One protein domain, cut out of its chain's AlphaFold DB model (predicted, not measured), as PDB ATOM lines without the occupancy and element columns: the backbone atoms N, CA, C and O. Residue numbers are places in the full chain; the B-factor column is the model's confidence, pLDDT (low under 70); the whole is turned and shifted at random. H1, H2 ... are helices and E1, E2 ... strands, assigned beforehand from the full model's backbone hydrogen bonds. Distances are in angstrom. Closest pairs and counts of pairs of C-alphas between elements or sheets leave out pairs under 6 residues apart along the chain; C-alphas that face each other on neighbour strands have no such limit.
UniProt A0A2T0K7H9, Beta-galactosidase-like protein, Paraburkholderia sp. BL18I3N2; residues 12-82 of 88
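Overview. This is residues 12 to 82 of the 88 residues of the protein "Beta-galactosidase-like protein" of Paraburkholderia sp. BL18I3N2 (UniProt A0A2T0K7H9). One long helix, H1, makes one side of a flat, loose model, and after it the chain folds back into two short parallel strands side by side, E1 and E2. The one-turn helix H2, between these strands in the chain, packs on the middle part of H1, and a last short helix, H3, lies far out beyond the ends of the strands; residues 12 to 17 of H1 stick out free. The printed part has 71 residues with three named helices and two named strands, in the order H1, E1, H2, E2, H3. The class is mixed, helices and strands, and the two-stranded sheet, order E1, E2, is parallel. The whole is loose, with a radius of gyration of the C-alphas of 14.4 A and spans of 41 by 36 by 13 A.

Arrangement. H1, residues 12 to 39, touches H2, residues 58 to 61, with residues 23 to 29 alone; the closest C-alphas, those of Ala 26 and Phe 61, are 4.7 A apart. E1, residues 46 to 50, and E2, residues 69 to 73, are parallel neighbours, with 35 degrees between their directions. Across them N 49 and O 71 are 2.9 A apart and N 73 and O 49 are 2.9 A apart, both within hydrogen-bond range. C-alphas 48 and 72, which face each other, are 4.4 A apart. E1, H2 and E2 form a strand-helix-strand unit, two parallel neighbour strands with a helix between them in the chain, and its crossover is right-handed. H1 and E2 are apart. H3, residues 76 to 82, touches no helix and is apart from E1. Every O i to N i+4 pair is within hydrogen-bond range in H3, and 23 of 24 are in H1; H2 is too short for such a pair, and its one O i to N i+3 pair is not within range.

Along the chain. H1 begins at C-alpha 12, (-54.674, -44.065, 12.412), and runs 41.1 A to C-alpha 39, (-28.753, -48.015, 44.033). E1, residues 46 to 50, is 13.1 A long, and H2, residues 58 to 61, is 4.9 A long. E2, residues 69 to 73, measures 13.5 A from first to last C-alpha. H3, residues 76 to 82, measures 9.9 A and ends at C-alpha 82, (-66.989, -38.199, 38.698).

Size, cuts and confidence. The two C-alphas farthest apart, those of Ile 12 and Ser 42, are 42.5 A apart. The printed part has no cut. The link from E2 to H3 is tight; those from H1 to E1, E1 to H2 and H2 to E2 are short, and no link is long. The mean pLDDT of the printed part is 95.1, that of H3 is 84, and no printed residue is under 70.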
ATOM      1  N   ILE A  12     -55.969 -43.369  12.370       98.06
ATOM      2  CA  ILE A  12     -54.674 -44.065  12.412       98.06
ATOM      3  C   ILE A  12     -53.637 -43.177  13.101       98.06
ATOM      4  O   ILE A  12     -53.043 -43.601  14.088       98.06
ATOM      5  N   ASP A  13     -53.510 -41.920  12.668       95.50
ATOM      6  CA  ASP A  13     -52.563 -40.959  13.247       95.50
ATOM      7  C   ASP A  13     -52.855 -40.726  14.738       95.50
ATOM      8  O   ASP A  13     -51.953 -40.692  15.574       95.50
ATOM      9  N   LEU A  14     -54.140 -40.641  15.102       95.75
ATOM     10  CA  LEU A  14     -54.570 -40.536  16.494       95.75
ATOM     11  C   LEU A  14     -54.229 -41.773  17.330       95.75
ATOM     12  O   LEU A  14     -53.915 -41.645  18.516       95.75
ATOM     13  N   LEU A  15     -54.358 -42.975  16.769       96.88
ATOM     14  CA  LEU A  15     -54.007 -44.207  17.471       96.88
ATOM     15  C   LEU A  15     -52.494 -44.315  17.659       96.88
ATOM     16  O   LEU A  15     -52.043 -44.644  18.757       96.88
ATOM     17  N   ASP A  16     -51.719 -44.006  16.624       98.06
ATOM     18  CA  ASP A  16     -50.263 -44.070  16.683       98.06
ATOM     19  C   ASP A  16     -49.694 -43.016  17.631       98.06
ATOM     20  O   ASP A  16     -48.813 -43.334  18.427       98.06
ATOM     21  N   PHE A  17     -50.272 -41.814  17.675       96.25
ATOM     22  CA  PHE A  17     -49.877 -40.822  18.671       96.25
ATOM     23  C   PHE A  17     -50.177 -41.273  20.108       96.25
ATOM     24  O   PHE A  17     -49.355 -41.083  21.000       96.25
ATOM     25  N   ARG A  18     -51.317 -41.934  20.358       96.69
ATOM     26  CA  ARG A  18     -51.617 -42.507  21.686       96.69
ATOM     27  C   ARG A  18     -50.648 -43.624  22.067       96.69
ATOM     28  O   ARG A  18     -50.253 -43.703  23.227       96.69
ATOM     29  N   ARG A  19     -50.263 -44.475  21.110       98.06
ATOM     30  CA  ARG A  19     -49.246 -45.519  21.318       98.06
ATOM     31  C   ARG A  19     -47.897 -44.901  21.661       98.06
ATOM     32  O   ARG A  19     -47.325 -45.279  22.672       98.06
ATOM     33  N   PHE A  20     -47.468 -43.905  20.888       97.81
ATOM     34  CA  PHE A  20     -46.254 -43.141  21.154       97.81
ATOM     35  C   PHE A  20     -46.270 -42.542  22.565       97.81
ATOM     36  O   PHE A  20     -45.395 -42.848  23.362       97.81
ATOM     37  N   MET A  21     -47.313 -41.787  22.927       98.12
ATOM     38  CA  MET A  21     -47.430 -41.193  24.265       98.12
ATOM     39  C   MET A  21     -47.404 -42.244  25.385       98.12
ATOM     40  O   MET A  21     -46.826 -42.006  26.442       98.12
ATOM     41  N   SER A  22     -48.017 -43.410  25.165       98.38
ATOM     42  CA  SER A  22     -47.961 -44.521  26.115       98.38
ATOM     43  C   SER A  22     -46.551 -45.101  26.258       98.38
ATOM     44  O   SER A  22     -46.150 -45.440  27.371       98.38
ATOM     45  N   ASP A  23     -45.826 -45.262  25.152       98.25
ATOM     46  CA  ASP A  23     -44.463 -45.792  25.157       98.25
ATOM     47  C   ASP A  23     -43.484 -44.787  25.801       98.25
ATOM     48  O   ASP A  23     -42.623 -45.203  26.572       98.25
ATOM     49  N   GLU A  24     -43.674 -43.475  25.610       98.44
ATOM     50  CA  GLU A  24     -42.874 -42.431  26.277       98.44
ATOM     51  C   GLU A  24     -43.022 -42.470  27.807       98.44
ATOM     52  O   GLU A  24     -42.032 -42.374  28.533       98.44
ATOM     53  N   VAL A  25     -44.241 -42.683  28.321       98.31
ATOM     54  CA  VAL A  25     -44.472 -42.855  29.770       98.31
ATOM     55  C   VAL A  25     -43.732 -44.089  30.301       98.31
ATOM     56  O   VAL A  25     -43.135 -44.032  31.377       98.31
ATOM     57  N   ALA A  26     -43.737 -45.193  29.550       97.94
ATOM     58  CA  ALA A  26     -43.011 -46.404  29.926       97.94
ATOM     59  C   ALA A  26     -41.483 -46.210  29.862       97.94
ATOM     60  O   ALA A  26     -40.779 -46.685  30.752       97.94
ATOM     61  N   SER A  27     -40.973 -45.490  28.856       97.94
ATOM     62  CA  SER A  27     -39.546 -45.171  28.727       97.94
ATOM     63  C   SER A  27     -39.063 -44.308  29.891       97.94
ATOM     64  O   SER A  27     -38.075 -44.640  30.538       97.94
ATOM     65  N   PHE A  28     -39.809 -43.254  30.226       97.94
ATOM     66  CA  PHE A  28     -39.477 -42.378  31.347       97.94
ATOM     67  C   PHE A  28     -39.478 -43.113  32.695       97.94
ATOM     68  O   PHE A  28     -38.631 -42.869  33.554       97.94
ATOM     69  N   HIS A  29     -40.421 -44.037  32.894       97.69
ATOM     70  CA  HIS A  29     -40.427 -44.895  34.078       97.69
ATOM     71  C   HIS A  29     -39.209 -45.821  34.114       97.69
ATOM     72  O   HIS A  29     -38.572 -45.945  35.158       97.69
ATOM     73  N   ARG A  30     -38.834 -46.420  32.976       97.25
ATOM     74  CA  ARG A  30     -37.662 -47.301  32.870       97.25
ATOM     75  C   ARG A  30     -36.382 -46.619  33.345       97.25
ATOM     76  O   ARG A  30     -35.656 -47.213  34.130       97.25
ATOM     77  N   GLU A  31     -36.153 -45.372  32.941       97.69
ATOM     78  CA  GLU A  31     -34.964 -44.613  33.354       97.69
ATOM     79  C   GLU A  31     -34.845 -44.510  34.882       97.69
ATOM     80  O   GLU A  31     -33.754 -44.628  35.437       97.69
ATOM     81  N   GLN A  32     -35.968 -44.351  35.589       97.69
ATOM     82  CA  GLN A  32     -35.981 -44.335  37.055       97.69
ATOM     83  C   GLN A  32     -35.725 -45.725  37.639       97.69
ATOM     84  O   GLN A  32     -35.001 -45.863  38.625       97.69
ATOM     85  N   ILE A  33     -36.313 -46.759  37.035       97.75
ATOM     86  CA  ILE A  33     -36.126 -48.145  37.464       97.75
ATOM     87  C   ILE A  33     -34.667 -48.564  37.342       97.75
ATOM     88  O   ILE A  33     -34.148 -49.154  38.284       97.75
ATOM     89  N   ASP A  34     -33.993 -48.234  36.243       96.75
ATOM     90  CA  ASP A  34     -32.591 -48.598  36.031       96.75
ATOM     91  C   ASP A  34     -31.699 -48.023  37.147       96.75
ATOM     92  O   ASP A  34     -30.912 -48.749  37.759       96.75
ATOM     93  N   VAL A  35     -31.917 -46.754  37.507       97.88
ATOM     94  CA  VAL A  35     -31.233 -46.089  38.630       97.88
ATOM     95  C   VAL A  35     -31.551 -46.766  39.970       97.88
ATOM     96  O   VAL A  35     -30.661 -46.986  40.795       97.88
ATOM     97  N   LEU A  36     -32.816 -47.120  40.215       97.44
ATOM     98  CA  LEU A  36     -33.230 -47.771  41.462       97.44
ATOM     99  C   LEU A  36     -32.704 -49.203  41.576       97.44
ATOM    100  O   LEU A  36     -32.344 -49.629  42.671       97.44
ATOM    101  N   ARG A  37     -32.605 -49.942  40.470       95.69
ATOM    102  CA  ARG A  37     -32.011 -51.284  40.464       95.69
ATOM    103  C   ARG A  37     -30.517 -51.240  40.775       95.69
ATOM    104  O   ARG A  37     -30.026 -52.163  41.420       95.69
ATOM    105  N   GLU A  38     -29.815 -50.176  40.385       97.56
ATOM    106  CA  GLU A  38     -28.411 -49.972  40.752       97.56
ATOM    107  C   GLU A  38     -28.247 -49.603  42.235       97.56
ATOM    108  O   GLU A  38     -27.445 -50.209  42.948       97.56
ATOM    109  N   HIS A  39     -29.005 -48.617  42.719       98.31
ATOM    110  CA  HIS A  39     -28.753 -48.015  44.033       98.31
ATOM    111  C   HIS A  39     -29.614 -48.562  45.178       98.31
ATOM    112  O   HIS A  39     -29.282 -48.356  46.346       98.31
ATOM    113  N   ALA A  40     -30.699 -49.269  44.874       97.62
ATOM    114  CA  ALA A  40     -31.614 -49.867  45.844       97.62
ATOM    115  C   ALA A  40     -32.039 -51.292  45.419       97.62
ATOM    116  O   ALA A  40     -33.231 -51.584  45.327       97.62
ATOM    117  N   PRO A  41     -31.088 -52.220  45.194       96.31
ATOM    118  CA  PRO A  41     -31.359 -53.515  44.556       96.31
ATOM    119  C   PRO A  41     -32.295 -54.441  45.348       96.31
ATOM    120  O   PRO A  41     -32.837 -55.388  44.787       96.31
ATOM    121  N   SER A  42     -32.467 -54.203  46.649       97.19
ATOM    122  CA  SER A  42     -33.340 -54.989  47.526       97.19
ATOM    123  C   SER A  42     -34.726 -54.376  47.737       97.19
ATOM    124  O   SER A  42     -35.507 -54.931  48.504       97.19
ATOM    125  N   ALA A  43     -34.999 -53.197  47.171       96.94
ATOM    126  CA  ALA A  43     -36.293 -52.542  47.306       96.94
ATOM    127  C   ALA A  43     -37.277 -53.076  46.259       96.94
ATOM    128  O   ALA A  43     -36.915 -53.242  45.093       96.94
ATOM    129  N   ASP A  44     -38.526 -53.284  46.675       97.06
ATOM    130  CA  ASP A  44     -39.624 -53.547  45.745       97.06
ATOM    131  C   ASP A  44     -39.960 -52.267  44.971       97.06
ATOM    132  O   ASP A  44     -40.094 -51.186  45.554       97.06
ATOM    133  N   LEU A  45     -40.127 -52.387  43.654       97.00
ATOM    134  CA  LEU A  45     -40.467 -51.275  42.774       97.00
ATOM    135  C   LEU A  45     -41.959 -51.282  42.450       97.00
ATOM    136  O   LEU A  45     -42.502 -52.253  41.914       97.00
ATOM    137  N   LEU A  46     -42.623 -50.173  42.771       97.00
ATOM    138  CA  LEU A  46     -44.064 -50.001  42.624       97.00
ATOM    139  C   LEU A  46     -44.378 -48.681  41.920       97.00
ATOM    140  O   LEU A  46     -43.621 -47.715  42.004       97.00
ATOM    141  N   HIS A  47     -45.551 -48.617  41.298       97.62
ATOM    142  CA  HIS A  47     -46.147 -47.375  40.822       97.62
ATOM    143  C   HIS A  47     -47.641 -47.383  41.139       97.62
ATOM    144  O   HIS A  47     -48.302 -48.411  40.977       97.62
ATOM    145  N   ASN A  48     -48.171 -46.254  41.609       96.94
ATOM    146  CA  ASN A  48     -49.573 -46.105  41.983       96.94
ATOM    147  C   ASN A  48     -50.403 -45.573  40.806       96.94
ATOM    148  O   ASN A  48     -50.572 -44.369  40.629       96.94
ATOM    149  N   VAL A  49     -50.968 -46.480  40.013       96.38
ATOM    150  CA  VAL A  49     -51.816 -46.104  38.873       96.38
ATOM    151  C   VAL A  49     -53.192 -45.611  39.331       96.38
ATOM    152  O   VAL A  49     -53.610 -45.809  40.476       96.38
ATOM    153  N   MET A  50     -53.936 -44.976  38.428       94.12
ATOM    154  CA  MET A  50     -55.285 -44.485  38.715       94.12
ATOM    155  C   MET A  50     -56.348 -45.465  38.218       94.12
ATOM    156  O   MET A  50     -56.292 -45.935  37.082       94.12
ATOM    157  N   GLY A  51     -57.364 -45.727  39.045       89.00
ATOM    158  CA  GLY A  51     -58.529 -46.504  38.621       89.00
ATOM    159  C   GLY A  51     -59.251 -45.841  37.443       89.00
ATOM    160  O   GLY A  51     -59.337 -44.612  37.386       89.00
ATOM    161  N   PHE A  52     -59.785 -46.652  36.520       88.06
ATOM    162  CA  PHE A  52     -60.531 -46.203  35.329       88.06
ATOM    163  C   PHE A  52     -59.794 -45.128  34.498       88.06
ATOM    164  O   PHE A  52     -60.405 -44.179  33.994       88.06
ATOM    165  N   SER A  53     -58.471 -45.245  34.395       90.56
ATOM    166  CA  SER A  53     -57.661 -44.502  33.434       90.56
ATOM    167  C   SER A  53     -57.148 -45.463  32.368       90.56
ATOM    168  O   SER A  53     -56.782 -46.593  32.678       90.56
ATOM    169  N   THR A  54     -57.103 -45.012  31.118       93.94
ATOM    170  CA  THR A  54     -56.478 -45.730  29.994       93.94
ATOM    171  C   THR A  54     -55.572 -44.796  29.192       93.94
ATOM    172  O   THR A  54     -55.437 -44.937  27.979       93.94
ATOM    173  N   THR A  55     -55.010 -43.777  29.847       93.81
ATOM    174  CA  THR A  55     -54.160 -42.770  29.196       93.81
ATOM    175  C   THR A  55     -52.822 -43.337  28.716       93.81
ATOM    176  O   THR A  55     -52.240 -42.777  27.794       93.81
ATOM    177  N   PHE A  56     -52.374 -44.456  29.292       97.81
ATOM    178  CA  PHE A  56     -51.261 -45.277  28.816       97.81
ATOM    179  C   PHE A  56     -51.538 -46.770  29.080       97.81
ATOM    180  O   PHE A  56     -52.436 -47.136  29.844       97.81
ATOM    181  N   ASP A  57     -50.775 -47.639  28.423       97.88
ATOM    182  CA  ASP A  57     -50.833 -49.092  28.556       97.88
ATOM    183  C   ASP A  57     -50.066 -49.549  29.809       97.88
ATOM    184  O   ASP A  57     -48.841 -49.694  29.811       97.88
ATOM    185  N   HIS A  58     -50.813 -49.807  30.884       97.69
ATOM    186  CA  HIS A  58     -50.278 -50.298  32.157       97.69
ATOM    187  C   HIS A  58     -49.541 -51.639  32.036       97.69
ATOM    188  O   HIS A  58     -48.621 -51.903  32.808       97.69
ATOM    189  N   TYR A  59     -49.915 -52.490  31.076       96.31
ATOM    190  CA  TYR A  59     -49.238 -53.766  30.879       96.31
ATOM    191  C   TYR A  59     -47.866 -53.547  30.263       96.31
ATOM    192  O   TYR A  59     -46.907 -54.138  30.742       96.31
ATOM    193  N   ARG A  60     -47.754 -52.689  29.237       95.81
ATOM    194  CA  ARG A  60     -46.454 -52.278  28.674       95.81
ATOM    195  C   ARG A  60     -45.578 -51.585  29.710       95.81
ATOM    196  O   ARG A  60     -44.401 -51.911  29.791       95.81
ATOM    197  N   PHE A  61     -46.158 -50.700  30.514       97.50
ATOM    198  CA  PHE A  61     -45.462 -49.998  31.591       97.50
ATOM    199  C   PHE A  61     -44.808 -50.950  32.607       97.50
ATOM    200  O   PHE A  61     -43.714 -50.682  33.089       97.50
ATOM    201  N   ALA A  62     -45.451 -52.085  32.899       96.44
ATOM    202  CA  ALA A  62     -44.948 -53.093  33.833       96.44
ATOM    203  C   ALA A  62     -44.000 -54.138  33.201       96.44
ATOM    204  O   ALA A  62     -43.539 -55.042  33.901       96.44
ATOM    205  N   LYS A  63     -43.731 -54.080  31.887       95.19
ATOM    206  CA  LYS A  63     -42.913 -55.095  31.197       95.19
ATOM    207  C   LYS A  63     -41.454 -55.079  31.635       95.19
ATOM    208  O   LYS A  63     -40.943 -54.100  32.164       95.19
ATOM    209  N   ASP A  64     -40.780 -56.192  31.360       93.31
ATOM    210  CA  ASP A  64     -39.349 -56.414  31.588       93.31
ATOM    211  C   ASP A  64     -38.895 -55.969  32.987       93.31
ATOM    212  O   ASP A  64     -37.917 -55.246  33.153       93.31
ATOM    213  N   ASN A  65     -39.651 -56.406  33.998       90.88
ATOM    214  CA  ASN A  65     -39.352 -56.195  35.413       90.88
ATOM    215  C   ASN A  65     -39.283 -54.716  35.847       90.88
ATOM    216  O   ASN A  65     -38.619 -54.380  36.834       90.88
ATOM    217  N   ALA A  66     -39.984 -53.840  35.114       95.00
ATOM    218  CA  ALA A  66     -40.128 -52.424  35.443       95.00
ATOM    219  C   ALA A  66     -41.032 -52.171  36.665       95.00
ATOM    220  O   ALA A  66     -41.049 -51.070  37.207       95.00
ATOM    221  N   LEU A  67     -41.781 -53.180  37.113       96.00
ATOM    222  CA  LEU A  67     -42.533 -53.177  38.363       96.00
ATOM    223  C   LEU A  67     -42.461 -54.561  39.002       96.00
ATOM    224  O   LEU A  67     -42.662 -55.561  38.315       96.00
ATOM    225  N   ASP A  68     -42.253 -54.598  40.315       96.62
ATOM    226  CA  ASP A  68     -42.383 -55.813  41.123       96.62
ATOM    227  C   ASP A  68     -43.834 -55.981  41.600       96.62
ATOM    228  O   ASP A  68     -44.375 -57.088  41.635       96.62
ATOM    229  N   VAL A  69     -44.500 -54.864  41.920       96.44
ATOM    230  CA  VAL A  69     -45.888 -54.838  42.393       96.44
ATOM    231  C   VAL A  69     -46.659 -53.699  41.728       96.44
ATOM    232  O   VAL A  69     -46.271 -52.531  41.787       96.44
ATOM    233  N   ALA A  70     -47.810 -54.024  41.137       95.81
ATOM    234  CA  ALA A  70     -48.761 -53.022  40.669       95.81
ATOM    235  C   ALA A  70     -49.591 -52.490  41.849       95.81
ATOM    236  O   ALA A  70     -50.289 -53.252  42.520       95.81
ATOM    237  N   ALA A  71     -49.545 -51.179  42.081       96.75
ATOM    238  CA  ALA A  71     -50.355 -50.498  43.085       96.75
ATOM    239  C   ALA A  71     -51.334 -49.534  42.407       96.75
ATOM    240  O   ALA A  71     -51.122 -49.115  41.271       96.75
ATOM    241  N   TRP A  72     -52.410 -49.149  43.093       96.81
ATOM    242  CA  TRP A  72     -53.362 -48.181  42.548       96.81
ATOM    243  C   TRP A  72     -54.013 -47.322  43.629       96.81
ATOM    244  O   TRP A  72     -54.207 -47.757  44.765       96.81
ATOM    245  N   GLY A  73     -54.352 -46.086  43.265       94.81
ATOM    246  CA  GLY A  73     -55.111 -45.170  44.111       94.81
ATOM    247  C   GLY A  73     -56.612 -45.436  44.010       94.81
ATOM    248  O   GLY A  73     -57.215 -45.185  42.963       94.81
ATOM    249  N   SER A  74     -57.220 -45.911  45.100       93.31
ATOM    250  CA  SER A  74     -58.660 -46.175  45.184       93.31
ATOM    251  C   SER A  74     -59.389 -45.059  45.928       93.31
ATOM    252  O   SER A  74     -59.173 -44.854  47.121       93.31
ATOM    253  N   TYR A  75     -60.282 -44.363  45.221       92.19
ATOM    254  CA  TYR A  75     -61.102 -43.276  45.766       92.19
ATOM    255  C   TYR A  75     -62.583 -43.495  45.426       92.19
ATOM    256  O   TYR A  75     -63.103 -42.810  44.548       92.19
ATOM    257  N   PRO A  76     -63.279 -44.448  46.076       90.31
ATOM    258  CA  PRO A  76     -64.604 -44.887  45.637       90.31
ATOM    259  C   PRO A  76     -65.639 -43.762  45.555       90.31
ATOM    260  O   PRO A  76     -66.273 -43.618  44.521       90.31
ATOM    261  N   ILE A  77     -65.758 -42.924  46.594       89.94
ATOM    262  CA  ILE A  77     -66.780 -41.862  46.664       89.94
ATOM    263  C   ILE A  77     -66.581 -40.839  45.540       89.94
ATOM    264  O   ILE A  77     -67.426 -40.707  44.661       89.94
ATOM    265  N   VAL A  78     -65.418 -40.178  45.520       85.50
ATOM    266  CA  VAL A  78     -65.101 -39.151  44.512       85.50
ATOM    267  C   VAL A  78     -65.149 -39.735  43.100       85.50
ATOM    268  O   VAL A  78     -65.586 -39.070  42.162       85.50
ATOM    269  N   ARG A  79     -64.731 -40.997  42.926       84.56
ATOM    270  CA  ARG A  79     -64.776 -41.657  41.622       84.56
ATOM    271  C   ARG A  79     -66.212 -41.929  41.175       84.56
ATOM    272  O   ARG A  79     -66.501 -41.668  40.014       84.56
ATOM    273  N   THR A  80     -67.100 -42.396  42.048       84.75
ATOM    274  CA  THR A  80     -68.520 -42.591  41.717       84.75
ATOM    275  C   THR A  80     -69.196 -41.278  41.324       84.75
ATOM    276  O   THR A  80     -69.955 -41.267  40.366       84.75
ATOM    277  N   GLU A  81     -68.870 -40.169  41.989       81.38
ATOM    278  CA  GLU A  81     -69.413 -38.843  41.649       81.38
ATOM    279  C   GLU A  81     -68.857 -38.266  40.333       81.38
ATOM    280  O   GLU A  81     -69.473 -37.388  39.737       81.38
ATOM    281  N   SER A  82     -67.693 -38.744  39.874       75.06
ATOM    282  CA  SER A  82     -66.989 -38.199  38.698       75.06
ATOM    283  C   SER A  82     -67.070 -39.081  37.449       75.06
ATOM    284  O   SER A  82     -66.748 -38.623  36.352       75.06
TER     285      SER A  82